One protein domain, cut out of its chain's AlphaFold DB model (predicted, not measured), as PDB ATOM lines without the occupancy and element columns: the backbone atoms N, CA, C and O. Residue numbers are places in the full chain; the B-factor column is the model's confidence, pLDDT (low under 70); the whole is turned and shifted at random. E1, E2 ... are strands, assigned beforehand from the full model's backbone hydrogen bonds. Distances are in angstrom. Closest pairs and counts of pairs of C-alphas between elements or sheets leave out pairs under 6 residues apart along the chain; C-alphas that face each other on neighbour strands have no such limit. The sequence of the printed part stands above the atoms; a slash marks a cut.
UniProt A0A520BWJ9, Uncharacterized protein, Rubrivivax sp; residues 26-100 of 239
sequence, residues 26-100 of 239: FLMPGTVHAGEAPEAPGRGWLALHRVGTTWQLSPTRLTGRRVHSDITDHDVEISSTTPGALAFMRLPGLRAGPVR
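Overview. This is residues 26 to 100 of the 239 residues of an uncharacterized protein of Rubrivivax sp (UniProt A0A520BWJ9). One strongly twisted sheet wraps round toward a small, irregular barrel: the long, bent hairpin E2 and E3 takes E5 beside E2 and E4 beside E3, E1 lies beyond E4, and the short antiparallel pairing of residues 26 to 27 with residues 88 to 89 of E5 closes the ring. Towards the tight turn of that hairpin, E6 pairs with E3. The printed part has 75 residues with no named helix and six strands, E1 to E6 in chain order; the class is all strand, and the sheet is branched, with antiparallel neighbours. It is only just compact, close to loose, with a radius of gyration of the C-alphas of 13.1 A, and elongated, spanning 40 by 25 by 16 A.

Along the chain. Start at Phe 26 and go on to C-alpha 30 at (-27.357, 38.674, 22.032), where E1, residues 30 to 33, begins and runs 10.3 A. E2, residues 42 to 51, covers 22.6 A and bends by 64 degrees at residue 45. Find C-alpha 54 at (-7.816, 27.853, 27.439); from there E3, residues 54 to 67, the longest strand, runs 33.1 A and bends by 75 degrees at residue 59. E4, residues 75 to 80, is 16.7 A long, and E5, residues 87 to 90, is 10.4 A. E6, residues 97 to 99, runs 6.5 A to C-alpha 99 at (-10.370, 23.202, 22.269).

Arrangement. Look first at E3, which has three neighbours: E2 lies on one side, beside residues 54 to 62, and E4, beside 61 to 67, and E6, beside 55 to 57, on the other side. In the hairpin E2 and E3, N 47 and O 58 are 2.8 A apart, within hydrogen-bond range. In the hairpin E3 and E4, find N 67 and O 75 at 2.8 A. E2, E3 and E4 make a meander, each strand the antiparallel neighbour of the one before. E1, E2, E3 and E4 form a Greek key, four strands in a row of which E2, E3 and E4 are the meander and the first, E1, is the antiparallel neighbour of the fourth, E4; N 78 and O 30 are 2.8 A apart. E2, E3, E4 and E5 form another, with E2 the antiparallel neighbour of E5; N 89 and O 46 are 2.8 A apart. For E6 and E3, N 99 and O 55 are 2.8 A apart. E1, E5 and E6 are edge strands, and E1 is apart from E5.

Size, cuts and confidence. The two C-alphas farthest apart are those of Thr 53 and Asp 73, at 41.0 A. The printed part has no cut, the link E2 to E3 is tight, and the other links are short. The mean pLDDT of the printed part is 93.2, and no printed residue is under 70.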
ATOM      1  N   PHE A  26     -25.572  27.082  14.669       90.56
ATOM      2  CA  PHE A  26     -24.574  27.931  15.283       90.56
ATOM      3  C   PHE A  26     -25.227  29.286  15.568       90.56
ATOM      4  O   PHE A  26     -25.931  29.816  14.720       90.56
ATOM      5  N   LEU A  27     -25.077  29.790  16.788       91.25
ATOM      6  CA  LEU A  27     -25.723  31.006  17.276       91.25
ATOM      7  C   LEU A  27     -24.736  31.831  18.091       91.25
ATOM      8  O   LEU A  27     -23.793  31.289  18.672       91.25
ATOM      9  N   MET A  28     -25.025  33.120  18.216       90.62
ATOM     10  CA  MET A  28     -24.305  34.029  19.098       90.62
ATOM     11  C   MET A  28     -25.149  34.418  20.310       90.62
ATOM     12  O   MET A  28     -26.380  34.368  20.251       90.62
ATOM     13  N   PRO A  29     -24.513  34.790  21.433       92.56
ATOM     14  CA  PRO A  29     -25.194  35.543  22.472       92.56
ATOM     15  C   PRO A  29     -25.654  36.899  21.935       92.56
ATOM     16  O   PRO A  29     -24.932  37.534  21.169       92.56
ATOM     17  N   GLY A  30     -26.812  37.367  22.399       92.06
ATOM     18  CA  GLY A  30     -27.357  38.674  22.032       92.06
ATOM     19  C   GLY A  30     -28.729  38.587  21.375       92.06
ATOM     20  O   GLY A  30     -29.393  37.552  21.433       92.06
ATOM     21  N   THR A  31     -29.164  39.700  20.796       91.75
ATOM     22  CA  THR A  31     -30.463  39.834  20.131       91.75
ATOM     23  C   THR A  31     -30.333  39.484  18.652       91.75
ATOM     24  O   THR A  31     -29.432  39.987  17.989       91.75
ATOM     25  N   VAL A  32     -31.231  38.639  18.153       89.50
ATOM     26  CA  VAL A  32     -31.360  38.263  16.735       89.50
ATOM     27  C   VAL A  32     -32.813  38.410  16.297       89.50
ATOM     28  O   VAL A  32     -33.706  38.381  17.148       89.50
ATOM     29  N   HIS A  33     -33.085  38.536  15.001       89.31
ATOM     30  CA  HIS A  33     -34.461  38.677  14.534       89.31
ATOM     31  C   HIS A  33     -35.280  37.403  14.766       89.31
ATOM     32  O   HIS A  33     -34.768  36.276  14.822       89.31
ATOM     33  N   ALA A  34     -36.597  37.569  14.907       88.38
ATOM     34  CA  ALA A  34     -37.501  36.431  14.989       88.38
ATOM     35  C   ALA A  34     -37.353  35.513  13.765       88.38
ATOM     36  O   ALA A  34     -37.411  35.950  12.620       88.38
ATOM     37  N   GLY A  35     -37.187  34.214  14.022       86.69
ATOM     38  CA  GLY A  35     -36.970  33.198  12.987       86.69
ATOM     39  C   GLY A  35     -35.499  32.873  12.714       86.69
ATOM     40  O   GLY A  35     -35.221  31.796  12.189       86.69
ATOM     41  N   GLU A  36     -34.557  33.720  13.135       85.12
ATOM     42  CA  GLU A  36     -33.119  33.461  12.973       85.12
ATOM     43  C   GLU A  36     -32.556  32.522  14.047       85.12
ATOM     44  O   GLU A  36     -31.580  31.804  13.821       85.12
ATOM     45  N   ALA A  37     -33.205  32.476  15.211       87.44
ATOM     46  CA  ALA A  37     -32.913  31.522  16.268       87.44
ATOM     47  C   ALA A  37     -34.179  30.792  16.740       87.44
ATOM     48  O   ALA A  37     -35.288  31.328  16.657       87.44
ATOM     49  N   PRO A  38     -34.043  29.570  17.288       87.75
ATOM     50  CA  PRO A  38     -35.163  28.890  17.923       87.75
ATOM     51  C   PRO A  38     -35.678  29.702  19.117       87.75
ATOM     52  O   PRO A  38     -34.891  30.077  19.983       87.75
ATOM     53  N   GLU A  39     -36.995  29.890  19.229       84.62
ATOM     54  CA  GLU A  39     -37.596  30.616  20.363       84.62
ATOM     55  C   GLU A  39     -37.373  29.908  21.711       84.62
ATOM     56  O   GLU A  39     -37.205  30.545  22.748       84.62
ATOM     57  N   ALA A  40     -37.331  28.571  21.701       90.12
ATOM     58  CA  ALA A  40     -37.121  27.739  22.886       90.12
ATOM     59  C   ALA A  40     -35.925  26.782  22.685       90.12
ATOM     60  O   ALA A  40     -36.113  25.569  22.556       90.12
ATOM     61  N   PRO A  41     -34.680  27.295  22.647       92.56
ATOM     62  CA  PRO A  41     -33.517  26.528  22.197       92.56
ATOM     63  C   PRO A  41     -33.088  25.425  23.180       92.56
ATOM     64  O   PRO A  41     -32.592  24.381  22.754       92.56
ATOM     65  N   GLY A  42     -33.313  25.601  24.487       94.94
ATOM     66  CA  GLY A  42     -33.257  24.523  25.477       94.94
ATOM     67  C   GLY A  42     -31.874  23.887  25.686       94.94
ATOM     68  O   GLY A  42     -30.852  24.565  25.743       94.94
ATOM     69  N   ARG A  43     -31.844  22.567  25.922       95.06
ATOM     70  CA  ARG A  43     -30.611  21.785  26.174       95.06
ATOM     71  C   ARG A  43     -30.025  21.235  24.867       95.06
ATOM     72  O   ARG A  43     -30.699  21.216  23.846       95.06
ATOM     73  N   GLY A  44     -28.808  20.694  24.943       93.31
ATOM     74  CA  GLY A  44     -28.152  20.005  23.820       93.31
ATOM     75  C   GLY A  44     -27.204  20.892  23.015       93.31
ATOM     76  O   GLY A  44     -26.800  20.513  21.922       93.31
ATOM     77  N   TRP A  45     -26.854  22.055  23.562       96.25
ATOM     78  CA  TRP A  45     -25.914  22.995  22.971       96.25
ATOM     79  C   TRP A  45     -24.546  22.875  23.629       96.25
ATOM     80  O   TRP A  45     -24.439  22.562  24.819       96.25
ATOM     81  N   LEU A  46     -23.506  23.174  22.860       97.81
ATOM     82  CA  LEU A  46     -22.166  23.429  23.363       97.81
ATOM     83  C   LEU A  46     -21.887  24.928  23.262       97.81
ATOM     84  O   LEU A  46     -22.122  25.538  22.225       97.81
ATOM     85  N   ALA A  47     -21.402  25.519  24.349       97.75
ATOM     86  CA  ALA A  47     -20.876  26.875  24.370       97.75
ATOM     87  C   ALA A  47     -19.367  26.830  24.144       97.75
ATOM     88  O   ALA A  47     -18.663  26.159  24.905       97.75
ATOM     89  N   LEU A  48     -18.883  27.557  23.138       97.38
ATOM     90  CA  LEU A  48     -17.469  27.875  22.986       97.38
ATOM     91  C   LEU A  48     -17.159  29.069  23.882       97.38
ATOM     92  O   LEU A  48     -17.702  30.154  23.686       97.38
ATOM     93  N   HIS A  49     -16.313  28.874  24.885       96.00
ATOM     94  CA  HIS A  49     -15.986  29.912  25.859       96.00
ATOM     95  C   HIS A  49     -14.589  29.706  26.430       96.00
ATOM     96  O   HIS A  49     -13.931  28.694  26.167       96.00
ATOM     97  N   ARG A  50     -14.126  30.685  27.201       93.94
ATOM     98  CA  ARG A  50     -12.784  30.680  27.769       93.94
ATOM     99  C   ARG A  50     -12.813  30.248  29.231       93.94
ATOM    100  O   ARG A  50     -13.499  30.849  30.051       93.94
ATOM    101  N   VAL A  51     -11.991  29.259  29.570       94.56
ATOM    102  CA  VAL A  51     -11.738  28.807  30.943       94.56
ATOM    103  C   VAL A  51     -10.270  29.060  31.265       94.56
ATOM    104  O   VAL A  51      -9.368  28.387  30.758       94.56
ATOM    105  N   GLY A  52     -10.019  30.094  32.072       91.94
ATOM    106  CA  GLY A  52      -8.668  30.578  32.354       91.94
ATOM    107  C   GLY A  52      -7.972  31.070  31.083       91.94
ATOM    108  O   GLY A  52      -8.386  32.056  30.477       91.94
ATOM    109  N   THR A  53      -6.904  30.384  30.678       86.69
ATOM    110  CA  THR A  53      -6.151  30.681  29.447       86.69
ATOM    111  C   THR A  53      -6.473  29.736  28.296       86.69
ATOM    112  O   THR A  53      -5.770  29.761  27.294       86.69
ATOM    113  N   THR A  54      -7.481  28.878  28.435       91.56
ATOM    114  CA  THR A  54      -7.816  27.853  27.439       91.56
ATOM    115  C   THR A  54      -9.223  28.039  26.901       91.56
ATOM    116  O   THR A  54     -10.095  28.553  27.599       91.56
ATOM    117  N   TRP A  55      -9.441  27.614  25.660       95.75
ATOM    118  CA  TRP A  55     -10.770  27.534  25.067       95.75
ATOM    119  C   TRP A  55     -11.403  26.180  25.364       95.75
ATOM    120  O   TRP A  55     -10.716  25.159  25.426       95.75
ATOM    121  N   GLN A  56     -12.718  26.171  25.552       97.31
ATOM    122  CA  GLN A  56     -13.464  24.969  25.884       97.31
ATOM    123  C   GLN A  56     -14.840  24.976  25.222       97.31
ATOM    124  O   GLN A  56     -15.520  26.000  25.184       97.31
ATOM    125  N   LEU A  57     -15.278  23.796  24.787       98.25
ATOM    126  CA  LEU A  57     -16.674  23.495  24.501       98.25
ATOM    127  C   LEU A  57     -17.319  22.905  25.748       98.25
ATOM    128  O   LEU A  57     -16.920  21.842  26.226       98.25
ATOM    129  N   SER A  58     -18.305  23.598  26.304       98.25
ATOM    130  CA  SER A  58     -19.018  23.147  27.504       98.25
ATOM    131  C   SER A  58     -20.501  22.946  27.218       98.25
ATOM    132  O   SER A  58     -21.096  23.807  26.572       98.25
ATOM    133  N   PRO A  59     -21.122  21.855  27.706       98.12
ATOM    134  CA  PRO A  59     -22.568  21.701  27.642       98.12
ATOM    135  C   PRO A  59     -23.257  22.915  28.256       98.12
ATOM    136  O   PRO A  59     -22.906  23.340  29.355       98.12
ATOM    137  N   THR A  60     -24.237  23.461  27.548       98.25
ATOM    138  CA  THR A  60     -25.005  24.615  28.005       98.25
ATOM    139  C   THR A  60     -26.493  24.428  27.733       98.25
ATOM    140  O   THR A  60     -26.914  23.616  26.896       98.25
ATOM    141  N   ARG A  61     -27.311  25.176  28.470       97.50
ATOM    142  CA  ARG A  61     -28.720  25.391  28.159       97.50
ATOM    143  C   ARG A  61     -28.875  26.819  27.656       97.50
ATOM    144  O   ARG A  61     -28.474  27.753  28.346       97.50
ATOM    145  N   LEU A  62     -29.499  26.961  26.493       97.38
ATOM    146  CA  LEU A  62     -29.872  28.252  25.940       97.38
ATOM    147  C   LEU A  62     -31.287  28.643  26.369       97.38
ATOM    148  O   LEU A  62     -32.164  27.785  26.526       97.38
ATOM    149  N   THR A  63     -31.502  29.946  26.503       96.69
ATOM    150  CA  THR A  63     -32.817  30.563  26.692       96.69
ATOM    151  C   THR A  63     -33.009  31.613  25.608       96.69
ATOM    152  O   THR A  63     -32.144  32.468  25.443       96.69
ATOM    153  N   GLY A  64     -34.125  31.526  24.885       95.44
ATOM    154  CA  GLY A  64     -34.598  32.574  23.988       95.44
ATOM    155  C   GLY A  64     -35.673  33.388  24.697       95.44
ATOM    156  O   GLY A  64     -36.591  32.820  25.293       95.44
ATOM    157  N   ARG A  65     -35.541  34.712  24.684       95.69
ATOM    158  CA  ARG A  65     -36.515  35.634  25.270       95.69
ATOM    159  C   ARG A  65     -36.966  36.611  24.201       95.69
ATOM    160  O   ARG A  65     -36.137  37.299  23.621       95.69
ATOM    161  N   ARG A  66     -38.275  36.700  23.970       95.56
ATOM    162  CA  ARG A  66     -38.824  37.721  23.075       95.56
ATOM    163  C   ARG A  66     -38.520  39.109  23.640       95.56
ATOM    164  O   ARG A  66     -38.757  39.361  24.825       95.56
ATOM    165  N   VAL A  67     -37.996  39.983  22.796       95.50
ATOM    166  CA  VAL A  67     -37.703  41.384  23.100       95.50
ATOM    167  C   VAL A  67     -38.328  42.276  22.032       95.50
ATOM    168  O   VAL A  67     -38.680  41.815  20.950       95.50
ATOM    169  N   HIS A  68     -38.542  43.545  22.369       95.00
ATOM    170  CA  HIS A  68     -39.099  44.510  21.426       95.00
ATOM    171  C   HIS A  68     -38.143  44.719  20.243       95.00
ATOM    172  O   HIS A  68     -36.933  44.764  20.455       95.00
ATOM    173  N   SER A  69     -38.709  44.849  19.044       90.19
ATOM    174  CA  SER A  69     -38.008  45.225  17.818       90.19
ATOM    175  C   SER A  69     -38.662  46.481  17.250       90.19
ATOM    176  O   SER A  69     -39.890  46.583  17.255       90.19
ATOM    177  N   ASP A  70     -37.850  47.410  16.750       88.50
ATOM    178  CA  ASP A  70     -38.338  48.612  16.060       88.50
ATOM    179  C   ASP A  70     -38.727  48.323  14.596       88.50
ATOM    180  O   ASP A  70     -39.398  49.134  13.958       88.50
ATOM    181  N   ILE A  71     -38.295  47.174  14.058       84.69
ATOM    182  CA  ILE A  71     -38.413  46.817  12.634       84.69
ATOM    183  C   ILE A  71     -39.382  45.646  12.426       84.69
ATOM    184  O   ILE A  71     -40.140  45.633  11.455       84.69
ATOM    185  N   THR A  72     -39.373  44.656  13.322       84.69
ATOM    186  CA  THR A  72     -40.194  43.436  13.212       84.69
ATOM    187  C   THR A  72     -41.213  43.325  14.353       84.69
ATOM    188  O   THR A  72     -41.243  44.158  15.256       84.69
ATOM    189  N   ASP A  73     -42.052  42.279  14.352       89.00
ATOM    190  CA  ASP A  73     -42.995  42.020  15.455       89.00
ATOM    191  C   ASP A  73     -42.281  41.877  16.815       89.00
ATOM    192  O   ASP A  73     -42.814  42.271  17.854       89.00
ATOM    193  N   HIS A  74     -41.106  41.242  16.818       92.06
ATOM    194  CA  HIS A  74     -40.235  41.070  17.979       92.06
ATOM    195  C   HIS A  74     -38.882  40.505  17.537       92.06
ATOM    196  O   HIS A  74     -38.800  39.783  16.547       92.06
ATOM    197  N   ASP A  75     -37.861  40.728  18.354       93.00
ATOM    198  CA  ASP A  75     -36.585  40.026  18.248       93.00
ATOM    199  C   ASP A  75     -36.480  38.965  19.357       93.00
ATOM    200  O   ASP A  75     -37.315  38.881  20.270       93.00
ATOM    201  N   VAL A  76     -35.456  38.118  19.293       93.19
ATOM    202  CA  VAL A  76     -35.166  37.083  20.287       93.19
ATOM    203  C   VAL A  76     -33.790  37.334  20.888       93.19
ATOM    204  O   VAL A  76     -32.772  37.241  20.212       93.19
ATOM    205  N   GLU A  77     -33.741  37.597  22.190       95.25
ATOM    206  CA  GLU A  77     -32.493  37.618  22.949       95.25
ATOM    207  C   GLU A  77     -32.099  36.188  23.340       95.25
ATOM    208  O   GLU A  77     -32.828  35.492  24.057       95.25
ATOM    209  N   ILE A  78     -30.927  35.757  22.879       95.31
ATOM    210  CA  ILE A  78     -30.317  34.465  23.172       95.31
ATOM    211  C   ILE A  78     -29.305  34.617  24.308       95.31
ATOM    212  O   ILE A  78     -28.318  35.350  24.222       95.31
ATOM    213  N   SER A  79     -29.526  33.853  25.375       95.81
ATOM    214  CA  SER A  79     -28.638  33.760  26.538       95.81
ATOM    215  C   SER A  79     -28.336  32.302  26.886       95.81
ATOM    216  O   SER A  79     -28.996  31.381  26.398       95.81
ATOM    217  N   SER A  80     -27.335  32.065  27.742       97.62
ATOM    218  CA  SER A  80     -26.967  30.707  28.155       97.62
ATOM    219  C   SER A  80     -26.578  30.585  29.622       97.62
ATOM    220  O   SER A  80     -26.229  31.563  30.276       97.62
ATOM    221  N   THR A  81     -26.574  29.347  30.120       98.00
ATOM    222  CA  THR A  81     -26.038  29.005  31.448       98.00
ATOM    223  C   THR A  81     -24.509  29.064  31.539       98.00
ATOM    224  O   THR A  81     -23.969  28.913  32.631       98.00
ATOM    225  N   THR A  82     -23.809  29.251  30.417       98.06
ATOM    226  CA  THR A  82     -22.347  29.364  30.362       98.06
ATOM    227  C   THR A  82     -21.966  30.837  30.189       98.06
ATOM    228  O   THR A  82     -22.173  31.393  29.107       98.06
ATOM    229  N   PRO A  83     -21.439  31.501  31.232       94.75
ATOM    230  CA  PRO A  83     -21.115  32.921  31.168       94.75
ATOM    231  C   PRO A  83     -19.950  33.181  30.209       94.75
ATOM    232  O   PRO A  83     -19.025  32.379  30.115       94.75
ATOM    233  N   GLY A  84     -19.989  34.320  29.511       93.50
ATOM    234  CA  GLY A  84     -18.908  34.733  28.607       93.50
ATOM    235  C   GLY A  84     -18.710  33.809  27.403       93.50
ATOM    236  O   GLY A  84     -17.616  33.759  26.843       93.50
ATOM    237  N   ALA A  85     -19.739  33.045  27.027       96.25
ATOM    238  CA  ALA A  85     -19.704  32.259  25.807       96.25
ATOM    239  C   ALA A  85     -19.519  33.171  24.597       96.25
ATOM    240  O   ALA A  85     -20.212  34.174  24.466       96.25
ATOM    241  N   LEU A  86     -18.586  32.796  23.727       93.69
ATOM    242  CA  LEU A  86     -18.390  33.449  22.447       93.69
ATOM    243  C   LEU A  86     -19.509  33.045  21.494       93.69
ATOM    244  O   LEU A  86     -20.143  33.908  20.919       93.69
ATOM    245  N   ALA A  87     -19.755  31.741  21.364       94.62
ATOM    246  CA  ALA A  87     -20.737  31.185  20.446       94.62
ATOM    247  C   ALA A  87     -21.398  29.933  21.028       94.62
ATOM    248  O   ALA A  87     -20.846  29.262  21.910       94.62
ATOM    249  N   PHE A  88     -22.560  29.584  20.488       95.69
ATOM    250  CA  PHE A  88     -23.300  28.369  20.794       95.69
ATOM    251  C   PHE A  88     -23.422  27.510  19.552       95.69
ATOM    252  O   PHE A  88     -23.678  28.007  18.462       95.69
ATOM    253  N   MET A  89     -23.272  26.203  19.709       94.56
ATOM    254  CA  MET A  89     -23.257  25.301  18.572       94.56
ATOM    255  C   MET A  89     -23.834  23.934  18.899       94.56
ATOM    256  O   MET A  89     -23.670  23.397  19.998       94.56
ATOM    257  N   ARG A  90     -24.502  23.366  17.901       91.56
ATOM    258  CA  ARG A  90     -24.999  21.999  17.883       91.56
ATOM    259  C   ARG A  90     -24.675  21.414  16.516       91.56
ATOM    260  O   ARG A  90     -25.425  21.592  15.561       91.56
ATOM    261  N   LEU A  91     -23.516  20.765  16.434       87.06
ATOM    262  CA  LEU A  91     -22.976  20.197  15.200       87.06
ATOM    263  C   LEU A  91     -22.780  18.683  15.365       87.06
ATOM    264  O   LEU A  91     -22.346  18.243  16.438       87.06
ATOM    265  N   PRO A  92     -23.050  17.874  14.329       84.88
ATOM    266  CA  PRO A  92     -22.762  16.447  14.358       84.88
ATOM    267  C   PRO A  92     -21.288  16.163  14.665       84.88
ATOM    268  O   PRO A  92     -20.385  16.697  14.026       84.88
ATOM    269  N   GLY A  93     -21.042  15.292  15.645       85.50
ATOM    270  CA  GLY A  93     -19.693  14.847  16.008       85.50
ATOM    271  C   GLY A  93     -18.910  15.790  16.923       85.50
ATOM    272  O   GLY A  93     -17.834  15.402  17.381       85.50
ATOM    273  N   LEU A  94     -19.447  16.968  17.245       91.69
ATOM    274  CA  LEU A  94     -18.819  17.898  18.175       91.69
ATOM    275  C   LEU A  94     -18.852  17.354  19.610       91.69
ATOM    276  O   LEU A  94     -19.838  16.745  20.036       91.69
ATOM    277  N   ARG A  95     -17.773  17.562  20.370       94.69
ATOM    278  CA  ARG A  95     -17.626  17.029  21.731       94.69
ATOM    279  C   ARG A  95     -17.317  18.136  22.722       94.69
ATOM    280  O   ARG A  95     -16.558  19.053  22.430       94.69
ATOM    281  N   ALA A  96     -17.882  18.014  23.919       97.38
ATOM    282  CA  ALA A  96     -17.465  18.835  25.044       97.38
ATOM    283  C   ALA A  96     -16.008  18.526  25.417       97.38
ATOM    284  O   ALA A  96     -15.595  17.364  25.409       97.38
ATOM    285  N   GLY A  97     -15.260  19.555  25.798       97.44
ATOM    286  CA  GLY A  97     -13.868  19.430  26.207       97.44
ATOM    287  C   GLY A  97     -13.012  20.625  25.792       97.44
ATOM    288  O   GLY A  97     -13.522  21.575  25.192       97.44
ATOM    289  N   PRO A  98     -11.718  20.603  26.152       96.75
ATOM    290  CA  PRO A  98     -10.766  21.625  25.739       96.75
ATOM    291  C   PRO A  98     -10.667  21.706  24.214       96.75
ATOM    292  O   PRO A  98     -10.633  20.677  23.540       96.75
ATOM    293  N   VAL A  99     -10.562  22.923  23.693       96.44
ATOM    294  CA  VAL A  99     -10.370  23.202  22.269       96.44
ATOM    295  C   VAL A  99      -8.947  23.694  22.064       96.44
ATOM    296  O   VAL A  99      -8.479  24.599  22.760       96.44
ATOM    297  N   ARG A 100      -8.229  23.081  21.122       95.50
ATOM    298  CA  ARG A 100      -6.847  23.466  20.825       95.50
ATOM    299  C   ARG A 100      -6.846  24.728  19.975       95.50
ATOM    300  O   ARG A 100      -7.489  24.766  18.935       95.50
TER     301      ARG A 100